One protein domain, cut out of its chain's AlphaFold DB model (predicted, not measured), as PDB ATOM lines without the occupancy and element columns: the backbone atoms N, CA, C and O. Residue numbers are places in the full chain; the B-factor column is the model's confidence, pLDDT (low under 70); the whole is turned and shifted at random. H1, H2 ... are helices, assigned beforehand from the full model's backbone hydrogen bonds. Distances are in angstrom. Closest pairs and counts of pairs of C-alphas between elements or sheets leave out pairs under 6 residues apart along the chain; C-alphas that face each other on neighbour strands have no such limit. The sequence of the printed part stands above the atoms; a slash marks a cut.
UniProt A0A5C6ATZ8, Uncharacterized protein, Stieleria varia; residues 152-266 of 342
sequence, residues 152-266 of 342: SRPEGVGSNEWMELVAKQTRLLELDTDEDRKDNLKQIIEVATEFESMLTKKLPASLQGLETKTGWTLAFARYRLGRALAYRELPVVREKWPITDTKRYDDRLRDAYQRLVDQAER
ATOM      1  N   SER A 152     152.884 186.695 139.641       97.88
ATOM      2  CA  SER A 152     154.139 186.658 140.383       97.88
ATOM      3  C   SER A 152     155.259 187.266 139.541       97.88
ATOM      4  O   SER A 152     155.405 186.934 138.365       97.88
ATOM      5  N   ARG A 153     156.074 188.129 140.159       98.06
ATOM      6  CA  ARG A 153     157.296 188.659 139.546       98.06
ATOM      7  C   ARG A 153     158.193 187.495 139.096       98.06
ATOM      8  O   ARG A 153     158.541 186.673 139.948       98.06
ATOM      9  N   PRO A 154     158.613 187.443 137.823       97.31
ATOM     10  CA  PRO A 154     159.531 186.414 137.355       97.31
ATOM     11  C   PRO A 154     160.902 186.474 138.036       97.31
ATOM     12  O   PRO A 154     161.382 187.544 138.419       97.31
ATOM     13  N   GLU A 155     161.564 185.324 138.146       96.44
ATOM     14  CA  GLU A 155     162.965 185.271 138.567       96.44
ATOM     15  C   GLU A 155     163.852 186.055 137.583       96.44
ATOM     16  O   GLU A 155     163.605 186.079 136.378       96.44
ATOM     17  N   GLY A 156     164.864 186.753 138.103       94.62
ATOM     18  CA  GLY A 156     165.773 187.582 137.303       94.62
ATOM     19  C   GLY A 156     165.278 189.000 136.982       94.62
ATOM     20  O   GLY A 156     166.102 189.847 136.655       94.62
ATOM     21  N   VAL A 157     163.986 189.308 137.146       97.56
ATOM     22  CA  VAL A 157     163.452 190.675 136.970       97.56
ATOM     23  C   VAL A 157     163.514 191.420 138.297       97.56
ATOM     24  O   VAL A 157     162.939 190.949 139.272       97.56
ATOM     25  N   GLY A 158     164.169 192.579 138.390       97.81
ATOM     26  CA  GLY A 158     164.273 193.336 139.643       97.81
ATOM     27  C   GLY A 158     162.910 193.764 140.210       97.81
ATOM     28  O   GLY A 158     161.963 194.011 139.470       97.81
ATOM     29  N   SER A 159     162.781 193.889 141.540       98.00
ATOM     30  CA  SER A 159     161.507 194.303 142.170       98.00
ATOM     31  C   SER A 159     161.028 195.675 141.674       98.00
ATOM     32  O   SER A 159     159.880 195.831 141.264       98.00
ATOM     33  N   ASN A 160     161.939 196.654 141.623       98.06
ATOM     34  CA  ASN A 160     161.637 197.994 141.114       98.06
ATOM     35  C   ASN A 160     161.237 197.968 139.635       98.06
ATOM     36  O   ASN A 160     160.322 198.674 139.232       98.06
ATOM     37  N   GLU A 161     161.887 197.119 138.840       97.88
ATOM     38  CA  GLU A 161     161.589 196.967 137.417       97.88
ATOM     39  C   GLU A 161     160.205 196.367 137.182       97.88
ATOM     40  O   GLU A 161     159.481 196.813 136.296       97.88
ATOM     41  N   TRP A 162     159.827 195.380 137.995       98.38
ATOM     42  CA  TRP A 162     158.502 194.783 137.950       98.38
ATOM     43  C   TRP A 162     157.412 195.780 138.341       98.38
ATOM     44  O   TRP A 162     156.407 195.886 137.646       98.38
ATOM     45  N   MET A 163     157.625 196.561 139.407       98.56
ATOM     46  CA  MET A 163     156.694 197.629 139.789       98.56
ATOM     47  C   MET A 163     156.546 198.682 138.685       98.56
ATOM     48  O   MET A 163     155.444 199.165 138.444       98.56
ATOM     49  N   GLU A 164     157.633 199.013 137.986       98.44
ATOM     50  CA  GLU A 164     157.604 199.938 136.853       98.44
ATOM     51  C   GLU A 164     156.783 199.370 135.681       98.44
ATOM     52  O   GLU A 164     155.934 200.071 135.132       98.44
ATOM     53  N   LEU A 165     156.973 198.090 135.336       98.69
ATOM     54  CA  LEU A 165     156.174 197.394 134.317       98.69
ATOM     55  C   LEU A 165     154.683 197.379 134.677       98.69
ATOM     56  O   LEU A 165     153.844 197.711 133.844       98.69
ATOM     57  N   VAL A 166     154.363 197.044 135.929       98.69
ATOM     58  CA  VAL A 166     152.995 197.074 136.462       98.69
ATOM     59  C   VAL A 166     152.385 198.469 136.318       98.69
ATOM     60  O   VAL A 166     151.293 198.606 135.774       98.69
ATOM     61  N   ALA A 167     153.098 199.514 136.745       98.69
ATOM     62  CA  ALA A 167     152.613 200.889 136.662       98.69
ATOM     63  C   ALA A 167     152.358 201.331 135.210       98.69
ATOM     64  O   ALA A 167     151.362 202.001 134.936       98.69
ATOM     65  N   LYS A 168     153.226 200.932 134.270       98.69
ATOM     66  CA  LYS A 168     153.053 201.231 132.842       98.69
ATOM     67  C   LYS A 168     151.847 200.509 132.243       98.69
ATOM     68  O   LYS A 168     151.098 201.150 131.510       98.69
ATOM     69  N   GLN A 169     151.619 199.237 132.582       98.75
ATOM     70  CA  GLN A 169     150.422 198.522 132.129       98.75
ATOM     71  C   GLN A 169     149.150 199.191 132.653       98.75
ATOM     72  O   GLN A 169     148.265 199.510 131.864       98.75
ATOM     73  N   THR A 170     149.082 199.461 133.960       98.69
ATOM     74  CA  THR A 170     147.930 200.131 134.577       98.69
ATOM     75  C   THR A 170     147.649 201.459 133.886       98.69
ATOM     76  O   THR A 170     146.525 201.705 133.456       98.69
ATOM     77  N   ARG A 171     148.685 202.283 133.680       98.56
ATOM     78  CA  ARG A 171     148.532 203.570 133.000       98.56
ATOM     79  C   ARG A 171     148.049 203.422 131.558       98.56
ATOM     80  O   ARG A 171     147.251 204.232 131.096       98.56
ATOM     81  N   LEU A 172     148.547 202.423 130.832       98.62
ATOM     82  CA  LEU A 172     148.112 202.162 129.465       98.62
ATOM     83  C   LEU A 172     146.626 201.782 129.418       98.62
ATOM     84  O   LEU A 172     145.901 202.299 128.574       98.62
ATOM     85  N   LEU A 173     146.173 200.928 130.337       98.25
ATOM     86  CA  LEU A 173     144.776 200.495 130.422       98.25
ATOM     87  C   LEU A 173     143.828 201.633 130.818       98.25
ATOM     88  O   LEU A 173     142.736 201.718 130.269       98.25
ATOM     89  N   GLU A 174     144.255 202.537 131.706       98.06
ATOM     90  CA  GLU A 174     143.500 203.754 132.043       98.06
ATOM     91  C   GLU A 174     143.311 204.692 130.845       98.06
ATOM     92  O   GLU A 174     142.295 205.369 130.743       98.06
ATOM     93  N   LEU A 175     144.307 204.777 129.960       98.12
ATOM     94  CA  LEU A 175     144.266 205.662 128.796       98.12
ATOM     95  C   LEU A 175     143.462 205.070 127.628       98.12
ATOM     96  O   LEU A 175     142.885 205.822 126.844       98.12
ATOM     97  N   ASP A 176     143.485 203.744 127.475       97.62
ATOM     98  CA  ASP A 176     143.024 203.010 126.290       97.62
ATOM     99  C   ASP A 176     141.593 202.440 126.428       97.62
ATOM    100  O   ASP A 176     141.302 201.321 125.982       97.62
ATOM    101  N   THR A 177     140.688 203.226 127.017       96.12
ATOM    102  CA  THR A 177     139.244 202.937 127.145       96.12
ATOM    103  C   THR A 177     138.516 203.077 125.806       96.12
ATOM    104  O   THR A 177     139.063 203.621 124.847       96.12
ATOM    105  N   ASP A 178     137.304 202.541 125.658       90.25
ATOM    106  CA  ASP A 178     136.579 202.687 124.387       90.25
ATOM    107  C   ASP A 178     136.144 204.138 124.136       90.25
ATOM    108  O   ASP A 178     136.178 204.597 122.990       90.25
ATOM    109  N   GLU A 179     135.858 204.865 125.213       90.25
ATOM    110  CA  GLU A 179     135.406 206.250 125.245       90.25
ATOM    111  C   GLU A 179     136.543 207.237 124.937       90.25
ATOM    112  O   GLU A 179     136.430 208.044 124.014       90.25
ATOM    113  N   ASP A 180     137.675 207.140 125.644       93.50
ATOM    114  CA  ASP A 180     138.698 208.199 125.638       93.50
ATOM    115  C   ASP A 180     139.861 207.927 124.675       93.50
ATOM    116  O   ASP A 180     140.711 208.790 124.422       93.50
ATOM    117  N   ARG A 181     139.944 206.718 124.109       94.56
ATOM    118  CA  ARG A 181     141.115 206.276 123.335       94.56
ATOM    119  C   ARG A 181     141.492 207.203 122.191       94.56
ATOM    120  O   ARG A 181     142.679 207.364 121.920       94.56
ATOM    121  N   LYS A 182     140.514 207.785 121.486       92.56
ATOM    122  CA  LYS A 182     140.782 208.685 120.346       92.56
ATOM    123  C   LYS A 182     141.401 210.011 120.790       92.56
ATOM    124  O   LYS A 182     142.217 210.561 120.051       92.56
ATOM    125  N   ASP A 183     141.071 210.477 121.989       94.50
ATOM    126  CA  ASP A 183     141.589 211.725 122.545       94.50
ATOM    127  C   ASP A 183     142.953 211.524 123.218       94.50
ATOM    128  O   ASP A 183     143.814 212.406 123.175       94.50
ATOM    129  N   ASN A 184     143.212 210.314 123.721       97.44
ATOM    130  CA  ASN A 184     144.457 209.939 124.392       97.44
ATOM    131  C   ASN A 184     145.528 209.319 123.471       97.44
ATOM    132  O   ASN A 184     146.548 208.829 123.957       97.44
ATOM    133  N   LEU A 185     145.348 209.319 122.140       97.62
ATOM    134  CA  LEU A 185     146.230 208.581 121.215       97.62
ATOM    135  C   LEU A 185     147.719 208.921 121.362       97.62
ATOM    136  O   LEU A 185     148.556 208.031 121.223       97.62
ATOM    137  N   LYS A 186     148.072 210.185 121.634       97.81
ATOM    138  CA  LYS A 186     149.477 210.590 121.819       97.81
ATOM    139  C   LYS A 186     150.096 209.874 123.020       97.81
ATOM    140  O   LYS A 186     151.142 209.245 122.877       97.81
ATOM    141  N   GLN A 187     149.413 209.928 124.160       98.50
ATOM    142  CA  GLN A 187     149.841 209.320 125.413       98.50
ATOM    143  C   GLN A 187     149.824 207.792 125.318       98.50
ATOM    144  O   GLN A 187     150.767 207.152 125.768       98.50
ATOM    145  N   ILE A 188     148.806 207.200 124.682       98.69
ATOM    146  CA  ILE A 188     148.745 205.749 124.447       98.69
ATOM    147  C   ILE A 188     149.955 205.296 123.630       98.69
ATOM    148  O   ILE A 188     150.620 204.338 124.006       98.69
ATOM    149  N   ILE A 189     150.274 205.987 122.530       98.69
ATOM    150  CA  ILE A 189     151.417 205.637 121.677       98.69
ATOM    151  C   ILE A 189     152.734 205.725 122.454       98.69
ATOM    152  O   ILE A 189     153.586 204.849 122.298       98.69
ATOM    153  N   GLU A 190     152.921 206.767 123.262       98.56
ATOM    154  CA  GLU A 190     154.107 206.951 124.104       98.56
ATOM    155  C   GLU A 190     154.226 205.839 125.155       98.56
ATOM    156  O   GLU A 190     155.187 205.069 125.125       98.56
ATOM    157  N   VAL A 191     153.204 205.679 126.002       98.75
ATOM    158  CA  VAL A 191     153.189 204.692 127.091       98.75
ATOM    159  C   VAL A 191     153.293 203.265 126.550       98.75
ATOM    160  O   VAL A 191     154.064 202.476 127.089       98.75
ATOM    161  N   ALA A 192     152.586 202.924 125.467       98.75
ATOM    162  CA  ALA A 192     152.664 201.593 124.862       98.75
ATOM    163  C   ALA A 192     154.046 201.310 124.253       98.75
ATOM    164  O   ALA A 192     154.540 200.194 124.385       98.75
ATOM    165  N   THR A 193     154.698 202.306 123.635       98.81
ATOM    166  CA  THR A 193     156.067 202.147 123.105       98.81
ATOM    167  C   THR A 193     157.061 201.871 124.235       98.81
ATOM    168  O   THR A 193     157.893 200.968 124.130       98.81
ATOM    169  N   GLU A 194     156.982 202.633 125.328       98.69
ATOM    170  CA  GLU A 194     157.844 202.429 126.494       98.69
ATOM    171  C   GLU A 194     157.589 201.075 127.154       98.69
ATOM    172  O   GLU A 194     158.534 200.331 127.416       98.69
ATOM    173  N   PHE A 195     156.318 200.733 127.372       98.75
ATOM    174  CA  PHE A 195     155.924 199.484 128.007       98.75
ATOM    175  C   PHE A 195     156.371 198.262 127.194       98.75
ATOM    176  O   PHE A 195     156.995 197.357 127.747       98.75
ATOM    177  N   GLU A 196     156.147 198.267 125.877       98.69
ATOM    178  CA  GLU A 196     156.601 197.212 124.963       98.69
ATOM    179  C   GLU A 196     158.128 197.033 124.998       98.69
ATOM    180  O   GLU A 196     158.637 195.913 125.117       98.69
ATOM    181  N   SER A 197     158.867 198.144 124.943       98.62
ATOM    182  CA  SER A 197     160.332 198.166 125.017       98.62
ATOM    183  C   SER A 197     160.842 197.618 126.350       98.62
ATOM    184  O   SER A 197     161.786 196.826 126.378       98.62
ATOM    185  N   MET A 198     160.206 197.992 127.463       98.50
ATOM    186  CA  MET A 198     160.565 197.487 128.785       98.50
ATOM    187  C   MET A 198     160.288 195.992 128.921       98.50
ATOM    188  O   MET A 198     161.164 195.274 129.395       98.50
ATOM    189  N   LEU A 199     159.118 195.510 128.495       98.50
ATOM    190  CA  LEU A 199     158.798 194.080 128.520       98.50
ATOM    191  C   LEU A 199     159.825 193.281 127.712       98.50
ATOM    192  O   LEU A 199     160.396 192.326 128.226       98.50
ATOM    193  N   THR A 200     160.129 193.728 126.493       98.25
ATOM    194  CA  THR A 200     161.090 193.058 125.602       98.25
ATOM    195  C   THR A 200     162.505 193.014 126.191       98.25
ATOM    196  O   THR A 200     163.211 192.022 126.031       98.25
ATOM    197  N   LYS A 201     162.944 194.079 126.873       98.19
ATOM    198  CA  LYS A 201     164.301 194.162 127.441       98.19
ATOM    199  C   LYS A 201     164.442 193.468 128.791       98.19
ATOM    200  O   LYS A 201     165.499 192.913 129.070       98.19
ATOM    201  N   LYS A 202     163.426 193.579 129.649       97.50
ATOM    202  CA  LYS A 202     163.510 193.166 131.055       97.50
ATOM    203  C   LYS A 202     162.988 191.749 131.286       97.50
ATOM    204  O   LYS A 202     163.420 191.112 132.240       97.50
ATOM    205  N   LEU A 203     162.080 191.238 130.448       97.44
ATOM    206  CA  LEU A 203     161.634 189.851 130.564       97.44
ATOM    207  C   LEU A 203     162.661 188.889 129.948       97.44
ATOM    208  O   LEU A 203     163.111 189.124 128.823       97.44
ATOM    209  N   PRO A 204     162.968 187.762 130.614       97.00
ATOM    210  CA  PRO A 204     163.676 186.646 129.994       97.00
ATOM    211  C   PRO A 204     163.010 186.215 128.681       97.00
ATOM    212  O   PRO A 204     161.784 186.163 128.606       97.00
ATOM    213  N   ALA A 205     163.799 185.854 127.665       97.12
ATOM    214  CA  ALA A 205     163.276 185.464 126.349       97.12
ATOM    215  C   ALA A 205     162.265 184.300 126.421       97.12
ATOM    216  O   ALA A 205     161.267 184.303 125.705       97.12
ATOM    217  N   SER A 206     162.467 183.355 127.347       97.19
ATOM    218  CA  SER A 206     161.548 182.235 127.604       97.19
ATOM    219  C   SER A 206     160.161 182.657 128.110       97.19
ATOM    220  O   SER A 206     159.240 181.849 128.090       97.19
ATOM    221  N   LEU A 207     160.002 183.905 128.560       97.75
ATOM    222  CA  LEU A 207     158.750 184.467 129.075       97.75
ATOM    223  C   LEU A 207     158.086 185.455 128.107       97.75
ATOM    224  O   LEU A 207     157.105 186.103 128.477       97.75
ATOM    225  N   GLN A 208     158.627 185.608 126.896       97.62
ATOM    226  CA  GLN A 208     158.077 186.503 125.873       97.62
ATOM    227  C   GLN A 208     157.134 185.777 124.898       97.62
ATOM    228  O   GLN A 208     156.364 186.433 124.201       97.62
ATOM    229  N   GLY A 209     157.147 184.441 124.865       97.62
ATOM    230  CA  GLY A 209     156.239 183.624 124.051       97.62
ATOM    231  C   GLY A 209     154.820 183.513 124.628       97.62
ATOM    232  O   GLY A 209     154.612 183.662 125.840       97.62
ATOM    233  N   LEU A 210     153.836 183.254 123.757       97.62
ATOM    234  CA  LEU A 210     152.406 183.148 124.105       97.62
ATOM    235  C   LEU A 210     152.062 181.929 124.979       97.62
ATOM    236  O   LEU A 210     150.937 181.801 125.458       97.62
ATOM    237  N   GLU A 211     153.023 181.050 125.251       97.31
ATOM    238  CA  GLU A 211     152.908 179.967 126.228       97.31
ATOM    239  C   GLU A 211     152.831 180.506 127.666       97.31
ATOM    240  O   GLU A 211     152.482 179.781 128.600       97.31
ATOM    241  N   THR A 212     153.153 181.788 127.860       97.94
ATOM    242  CA  THR A 212     153.221 182.439 129.169       97.94
ATOM    243  C   THR A 212     152.282 183.637 129.259       97.94
ATOM    244  O   THR A 212     152.038 184.353 128.286       97.94
ATOM    245  N   LYS A 213     151.785 183.920 130.470       98.38
ATOM    246  CA  LYS A 213     150.930 185.095 130.715       98.38
ATOM    247  C   LYS A 213     151.651 186.418 130.426       98.38
ATOM    248  O   LYS A 213     151.032 187.353 129.937       98.38
ATOM    249  N   THR A 214     152.953 186.488 130.691       98.19
ATOM    250  CA  THR A 214     153.786 187.661 130.393       98.19
ATOM    251  C   THR A 214     153.976 187.880 128.892       98.19
ATOM    252  O   THR A 214     153.957 189.025 128.444       98.19
ATOM    253  N   GLY A 215     154.093 186.809 128.101       98.38
ATOM    254  CA  GLY A 215     154.125 186.914 126.644       98.38
ATOM    255  C   GLY A 215     152.805 187.427 126.078       98.38
ATOM    256  O   GLY A 215     152.815 188.324 125.237       98.38
ATOM    257  N   TRP A 216     151.669 186.969 126.615       98.56
ATOM    258  CA  TRP A 216     150.362 187.555 126.297       98.56
ATOM    259  C   TRP A 216     150.298 189.052 126.615       98.56
ATOM    260  O   TRP A 216     149.876 189.827 125.760       98.56
ATOM    261  N   THR A 217     150.778 189.493 127.783       98.56
ATOM    262  CA  THR A 217     150.868 190.930 128.101       98.56
ATOM    263  C   THR A 217     151.695 191.703 127.062       98.56
ATOM    264  O   THR A 217     151.292 192.786 126.636       98.56
ATOM    265  N   LEU A 218     152.823 191.149 126.600       98.75
ATOM    266  CA  LEU A 218     153.632 191.760 125.540       98.75
ATOM    267  C   LEU A 218     152.880 191.841 124.201       98.75
ATOM    268  O   LEU A 218     152.920 192.884 123.546       98.75
ATOM    269  N   ALA A 219     152.150 190.792 123.818       98.75
ATOM    270  CA  ALA A 219     151.346 190.798 122.599       98.75
ATOM    271  C   ALA A 219     150.235 191.861 122.661       98.75
ATOM    272  O   ALA A 219     150.069 192.639 121.720       98.75
ATOM    273  N   PHE A 220     149.545 191.987 123.799       98.75
ATOM    274  CA  PHE A 220     148.560 193.050 124.011       98.75
ATOM    275  C   PHE A 220     149.184 194.451 123.958       98.75
ATOM    276  O   PHE A 220     148.615 195.339 123.323       98.75
ATOM    277  N   ALA A 221     150.375 194.659 124.527       98.75
ATOM    278  CA  ALA A 221     151.086 195.935 124.416       98.75
ATOM    279  C   ALA A 221     151.388 196.300 122.948       98.75
ATOM    280  O   ALA A 221     151.124 197.428 122.518       98.75
ATOM    281  N   ARG A 222     151.869 195.334 122.150       98.75
ATOM    282  CA  ARG A 222     152.122 195.507 120.706       98.75
ATOM    283  C   ARG A 222     150.841 195.797 119.931       98.75
ATOM    284  O   ARG A 222     150.813 196.720 119.114       98.75
ATOM    285  N   TYR A 223     149.765 195.071 120.228       98.75
ATOM    286  CA  TYR A 223     148.449 195.305 119.640       98.75
ATOM    287  C   TYR A 223     147.929 196.718 119.932       98.75
ATOM    288  O   TYR A 223     147.509 197.417 119.008       98.75
ATOM    289  N   ARG A 224     148.013 197.186 121.185       98.62
ATOM    290  CA  ARG A 224     147.591 198.543 121.575       98.62
ATOM    291  C   ARG A 224     148.404 199.616 120.867       98.62
ATOM    292  O   ARG A 224     147.818 200.561 120.336       98.62
ATOM    293  N   LEU A 225     149.724 199.441 120.779       98.75
ATOM    294  CA  LEU A 225     150.594 200.342 120.026       98.75
ATOM    295  C   LEU A 225     150.202 200.392 118.542       98.75
ATOM    296  O   LEU A 225     149.983 201.479 118.005       98.75
ATOM    297  N   GLY A 226     150.075 199.234 117.887       98.69
ATOM    298  CA  GLY A 226     149.684 199.143 116.480       98.69
ATOM    299  C   GLY A 226     148.313 199.771 116.221       98.69
ATOM    300  O   GLY A 226     148.162 200.593 115.319       98.69
ATOM    301  N   ARG A 227     147.325 199.476 117.071       98.19
ATOM    302  CA  ARG A 227     145.976 200.047 116.995       98.19
ATOM    303  C   ARG A 227     145.977 201.563 117.169       98.19
ATOM    304  O   ARG A 227     145.362 202.261 116.363       98.19
ATOM    305  N   ALA A 228     146.676 202.085 118.175       98.44
ATOM    306  CA  ALA A 228     146.751 203.521 118.429       98.44
ATOM    307  C   ALA A 228     147.458 204.263 117.285       98.44
ATOM    308  O   ALA A 228     146.974 205.297 116.819       98.44
ATOM    309  N   LEU A 229     148.556 203.701 116.764       98.56
ATOM    310  CA  LEU A 229     149.217 204.213 115.564       98.56
ATOM    311  C   LEU A 229     148.254 204.234 114.381       98.56
ATOM    312  O   LEU A 229     148.150 205.260 113.713       98.56
ATOM    313  N   ALA A 230     147.515 203.154 114.143       97.75
ATOM    314  CA  ALA A 230     146.589 203.063 113.025       97.75
ATOM    315  C   ALA A 230     145.368 203.993 113.186       97.75
ATOM    316  O   ALA A 230     144.839 204.485 112.191       97.75
ATOM    317  N   TYR A 231     144.920 204.298 114.410       96.94
ATOM    318  CA  TYR A 231     143.860 205.289 114.653       96.94
ATOM    319  C   TYR A 231     144.265 206.723 114.316       96.94
ATOM    320  O   TYR A 231     143.381 207.537 114.049       96.94
ATOM    321  N   ARG A 232     145.565 207.023 114.202       96.88
ATOM    322  CA  ARG A 232     146.022 208.333 113.710       96.88
ATOM    323  C   ARG A 232     145.543 208.668 112.302       96.88
ATOM    324  O   ARG A 232     145.515 209.839 111.952       96.88
ATOM    325  N   GLU A 233     145.176 207.671 111.502       96.38
ATOM    326  CA  GLU A 233     144.675 207.886 110.143       96.38
ATOM    327  C   GLU A 233     143.205 208.255 110.057       96.38
ATOM    328  O   GLU A 233     142.746 208.646 108.983       96.38
ATOM    329  N   LEU A 234     142.459 208.127 111.156       94.38
ATOM    330  CA  LEU A 234     141.059 208.522 111.163       94.38
ATOM    331  C   LEU A 234     140.950 210.004 110.765       94.38
ATOM    332  O   LEU A 234     141.717 210.806 111.298       94.38
ATOM    333  N   PRO A 235     140.006 210.390 109.883       94.31
ATOM    334  CA  PRO A 235     139.912 211.762 109.379       94.31
ATOM    335  C   PRO A 235     139.928 212.821 110.489       94.31
ATOM    336  O   PRO A 235     140.765 213.720 110.469       94.31
ATOM    337  N   VAL A 236     139.105 212.627 111.526       93.56
ATOM    338  CA  VAL A 236     139.009 213.524 112.692       93.56
ATOM    339  C   VAL A 236     140.313 213.634 113.493       93.56
ATOM    340  O   VAL A 236     140.599 214.673 114.081       93.56
ATOM    341  N   VAL A 237     141.129 212.575 113.517       95.44
ATOM    342  CA  VAL A 237     142.430 212.588 114.199       95.44
ATOM    343  C   VAL A 237     143.480 213.248 113.314       95.44
ATOM    344  O   VAL A 237     144.270 214.038 113.816       95.44
ATOM    345  N   ARG A 238     143.478 212.974 112.003       96.06
ATOM    346  CA  ARG A 238     144.402 213.597 111.044       96.06
ATOM    347  C   ARG A 238     144.223 215.106 110.962       96.06
ATOM    348  O   ARG A 238     145.213 215.806 110.793       96.06
ATOM    349  N   GLU A 239     142.991 215.586 111.077       95.25
ATOM    350  CA  GLU A 239     142.684 217.014 111.106       95.25
ATOM    351  C   GLU A 239     143.299 217.693 112.340       95.25
ATOM    352  O   GLU A 239     144.029 218.672 112.209       95.25
ATOM    353  N   LYS A 240     143.092 217.121 113.536       95.69
ATOM    354  CA  LYS A 240     143.633 217.655 114.801       95.69
ATOM    355  C   LYS A 240     145.139 217.427 114.970       95.69
ATOM    356  O   LYS A 240     145.833 218.209 115.620       95.69
ATOM    357  N   TRP A 241     145.653 216.320 114.445       95.31
ATOM    358  CA  TRP A 241     147.040 215.883 114.585       95.31
ATOM    359  C   TRP A 241     147.584 215.306 113.266       95.31
ATOM    360  O   TRP A 241     147.709 214.082 113.120       95.31
ATOM    361  N   PRO A 242     147.966 216.181 112.314       96.88
ATOM    362  CA  PRO A 242     148.453 215.765 111.006       96.88
ATOM    363  C   PRO A 242     149.678 214.843 111.058       96.88
ATOM    364  O   PRO A 242     150.532 214.915 111.949       96.88
ATOM    365  N   ILE A 243     149.784 213.971 110.057       97.44
ATOM    366  CA  ILE A 243     150.956 213.121 109.832       97.44
ATOM    367  C   ILE A 243     151.901 213.875 108.892       97.44
ATOM    368  O   ILE A 243     151.684 213.901 107.686       97.44
ATOM    369  N   THR A 244     152.932 214.514 109.450       97.06
ATOM    370  CA  THR A 244     153.902 215.313 108.677       97.06
ATOM    371  C   THR A 244     154.836 214.445 107.834       97.06
ATOM    372  O   THR A 244     155.058 214.728 106.664       97.06
ATOM    373  N   ASP A 245     155.364 213.368 108.418       97.75
ATOM    374  CA  ASP A 245     156.259 212.422 107.746       97.75
ATOM    375  C   ASP A 245     155.525 211.094 107.547       97.75
ATOM    376  O   ASP A 245     155.460 210.252 108.450       97.75
ATOM    377  N   THR A 246     154.909 210.948 106.371       96.81
ATOM    378  CA  THR A 246     154.086 209.776 106.034       96.81
ATOM    379  C   THR A 246     154.933 208.508 105.979       96.81
ATOM    380  O   THR A 246     154.544 207.496 106.553       96.81
ATOM    381  N   LYS A 247     156.137 208.568 105.393       97.69
ATOM    382  CA  LYS A 247     157.008 207.395 105.270       97.69
ATOM    383  C   LYS A 247     157.434 206.874 106.641       97.69
ATOM    384  O   LYS A 247     157.289 205.685 106.913       97.69
ATOM    385  N   ARG A 248     157.933 207.746 107.524       97.94
ATOM    386  CA  ARG A 248     158.341 207.340 108.877       97.94
ATOM    387  C   ARG A 248     157.165 206.799 109.684       97.94
ATOM    388  O   ARG A 248     157.336 205.873 110.474       97.94
ATOM    389  N   TYR A 249     155.985 207.394 109.520       97.94
ATOM    390  CA  TYR A 249     154.770 206.905 110.161       97.94
ATOM    391  C   TYR A 249     154.402 205.495 109.679       97.94
ATOM    392  O   TYR A 249     154.163 204.621 110.512       97.94
ATOM    393  N   ASP A 250     154.424 205.265 108.367       97.94
ATOM    394  CA  ASP A 250     154.111 203.968 107.768       97.94
ATOM    395  C   ASP A 250     155.121 202.894 108.173       97.94
ATOM    396  O   ASP A 250     154.730 201.780 108.521       97.94
ATOM    397  N   ASP A 251     156.413 203.228 108.189       98.25
ATOM    398  CA  ASP A 251     157.468 202.336 108.673       98.25
ATOM    399  C   ASP A 251     157.223 201.956 110.139       98.25
ATOM    400  O   ASP A 251     157.244 200.775 110.478       98.25
ATOM    401  N   ARG A 252     156.891 202.931 110.997       98.25
ATOM    402  CA  ARG A 252     156.614 202.687 112.420       98.25
ATOM    403  C   ARG A 252     155.387 201.803 112.640       98.25
ATOM    404  O   ARG A 252     155.418 200.948 113.522       98.25
ATOM    405  N   LEU A 253     154.302 202.014 111.892       98.62
ATOM    406  CA  LEU A 253     153.119 201.166 112.027       98.62
ATOM    407  C   LEU A 253     153.396 199.743 111.539       98.62
ATOM    408  O   LEU A 253     153.029 198.792 112.227       98.62
ATOM    409  N   ARG A 254     154.033 199.594 110.370       98.44
ATOM    410  CA  ARG A 254     154.368 198.275 109.819       98.44
ATOM    411  C   ARG A 254     155.267 197.492 110.759       98.44
ATOM    412  O   ARG A 254     154.991 196.331 111.008       98.44
ATOM    413  N   ASP A 255     156.277 198.143 111.319       98.56
ATOM    414  CA  ASP A 255     157.194 197.549 112.287       98.56
ATOM    415  C   ASP A 255     156.470 197.111 113.577       98.56
ATOM    416  O   ASP A 255     156.624 195.975 114.024       98.56
ATOM    417  N   ALA A 256     155.587 197.953 114.135       98.50
ATOM    418  CA  ALA A 256     154.775 197.579 115.299       98.50
ATOM    419  C   ALA A 256     153.845 196.383 115.017       98.50
ATOM    420  O   ALA A 256     153.716 195.487 115.852       98.50
ATOM    421  N   TYR A 257     153.213 196.352 113.841       98.69
ATOM    422  CA  TYR A 257     152.371 195.232 113.424       98.69
ATOM    423  C   TYR A 257     153.190 193.961 113.159       98.69
ATOM    424  O   TYR A 257     152.787 192.885 113.593       98.69
ATOM    425  N   GLN A 258     154.358 194.071 112.523       98.69
ATOM    426  CA  GLN A 258     155.221 192.925 112.246       98.69
ATOM    427  C   GLN A 258     155.692 192.263 113.540       98.69
ATOM    428  O   GLN A 258     155.578 191.053 113.660       98.69
ATOM    429  N   ARG A 259     156.094 193.036 114.560       98.56
ATOM    430  CA  ARG A 259     156.449 192.468 115.874       98.56
ATOM    431  C   ARG A 259     155.296 191.734 116.554       98.56
ATOM    432  O   ARG A 259     155.538 190.787 117.300       98.56
ATOM    433  N   LEU A 260     154.055 192.178 116.344       98.62
ATOM    434  CA  LEU A 260     152.884 191.440 116.817       98.62
ATOM    435  C   LEU A 260     152.745 190.119 116.057       98.62
ATOM    436  O   LEU A 260     152.615 189.082 116.694       98.62
ATOM    437  N   VAL A 261     152.817 190.147 114.724       98.38
ATOM    438  CA  VAL A 261     152.716 188.948 113.873       98.38
ATOM    439  C   VAL A 261     153.836 187.947 114.159       98.38
ATOM    440  O   VAL A 261     153.569 186.754 114.231       98.38
ATOM    441  N   ASP A 262     155.066 188.402 114.377       98.25
ATOM    442  CA  ASP A 262     156.204 187.527 114.684       98.25
ATOM    443  C   ASP A 262     156.013 186.769 116.007       98.25
ATOM    444  O   ASP A 262     156.551 185.680 116.184       98.25
ATOM    445  N   GLN A 263     155.254 187.339 116.947       97.88
ATOM    446  CA  GLN A 263     154.996 186.740 118.257       97.88
ATOM    447  C   GLN A 263     153.695 185.936 118.302       97.88
ATOM    448  O   GLN A 263     153.632 184.892 118.944       97.88
ATOM    449  N   ALA A 264     152.640 186.467 117.689       97.06
ATOM    450  CA  ALA A 264     151.286 185.954 117.794       97.06
ATOM    451  C   ALA A 264     150.799 185.257 116.525       97.06
ATOM    452  O   ALA A 264     149.706 184.710 116.545       97.06
ATOM    453  N   GLU A 265     151.580 185.225 115.452       97.00
ATOM    454  CA  GLU A 265     151.141 184.749 114.139       97.00
ATOM    455  C   GLU A 265     149.955 185.583 113.599       97.00
ATOM    456  O   GLU A 265     149.510 186.566 114.202       97.00
ATOM    457  N   ARG A 266     149.469 185.241 112.404       95.94
ATOM    458  CA  ARG A 266     148.315 185.907 111.777       95.94
ATOM    459  C   ARG A 266     147.001 185.227 112.147       95.94
ATOM    460  O   ARG A 266     146.976 184.046 112.479       95.94
TER     461      ARG A 266
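AT A GLANCE: This is residues 152 to 266 of the 342 residues of an uncharacterized protein of Stieleria varia (UniProt A0A5C6ATZ8). Four long helices stand in an uneven, zigzag row, in the order H1, H2, H3, H5; each packs side by side with the next and runs the opposite way. H2 and H3 make the middle, H1 and H5 cover them from two sides, and the short H4 sits off one end of the row, beyond the last residues of H3. The printed part has 115 residues with five named helices, H1 to H5 along the chain, and no named strand; the class is all helix. It is compact, with a radius of gyration of the C-alphas of 14.8 A, and elongated, spanning 47 by 27 by 22 A.

IN THESE COORDINATES: H3, one of the two longest helices with 19 residues, is residues 213 to 231 and measures 26.8 A from first to last C-alpha; C-alpha 213 is at (150.930, 185.095, 130.715). H2 is residues 185 to 202, 25.2 A long. H5, also 19 residues, is residues 246 to 264 and 26.7 A long, ending with C-alpha 264 at (151.286, 185.954, 117.794). H1 is residues 159 to 175, 24.6 A long, beginning with C-alpha 159 at (161.507, 194.303, 142.170). H4 is the short helix of residues 235 to 240.

HOW THE PARTS SIT: H3 touches H2, where the C-alphas of Leu 225 and Ala 192 are the closest at 5.4 A; the two form a helical hairpin, opposite ways at a shallow tilt of 30 degrees. H3 also touches H5, with the C-alphas of Gly 226 and Ala 256 closest at 5.5 A, again opposite ways at a shallow tilt of 25 degrees. H2 touches H1, with the C-alphas of Phe 195 and Lys 168 closest at 5.9 A; this is a second helical hairpin, opposite ways at a shallow tilt of 26 degrees. The helix packing is mostly aligned. H1 and H3 are near each other, while H5 is apart from H1 and from H2. H4 is close to H3 but not clearly touching, about perpendicular at 83 degrees, with the C-alphas of Tyr 231 and Val 237 closest at 7.5 A. H4 is apart from H1, H2 and H5. In H1, H2, H3 and H5 every O i to N i+4 pair is within hydrogen-bond range; in H4 1 of 2 is.

THE WHOLE: The two C-alphas farthest apart are those of Glu 155 and Glu 239, at 46.6 A. The printed part has no cut. The links from H3 to H4 and from H4 to H5 are tight, those from H1 to H2 and from H2 to H3 are short, and none is long. The mean pLDDT of the printed part is 97.5, and no printed residue is under 70.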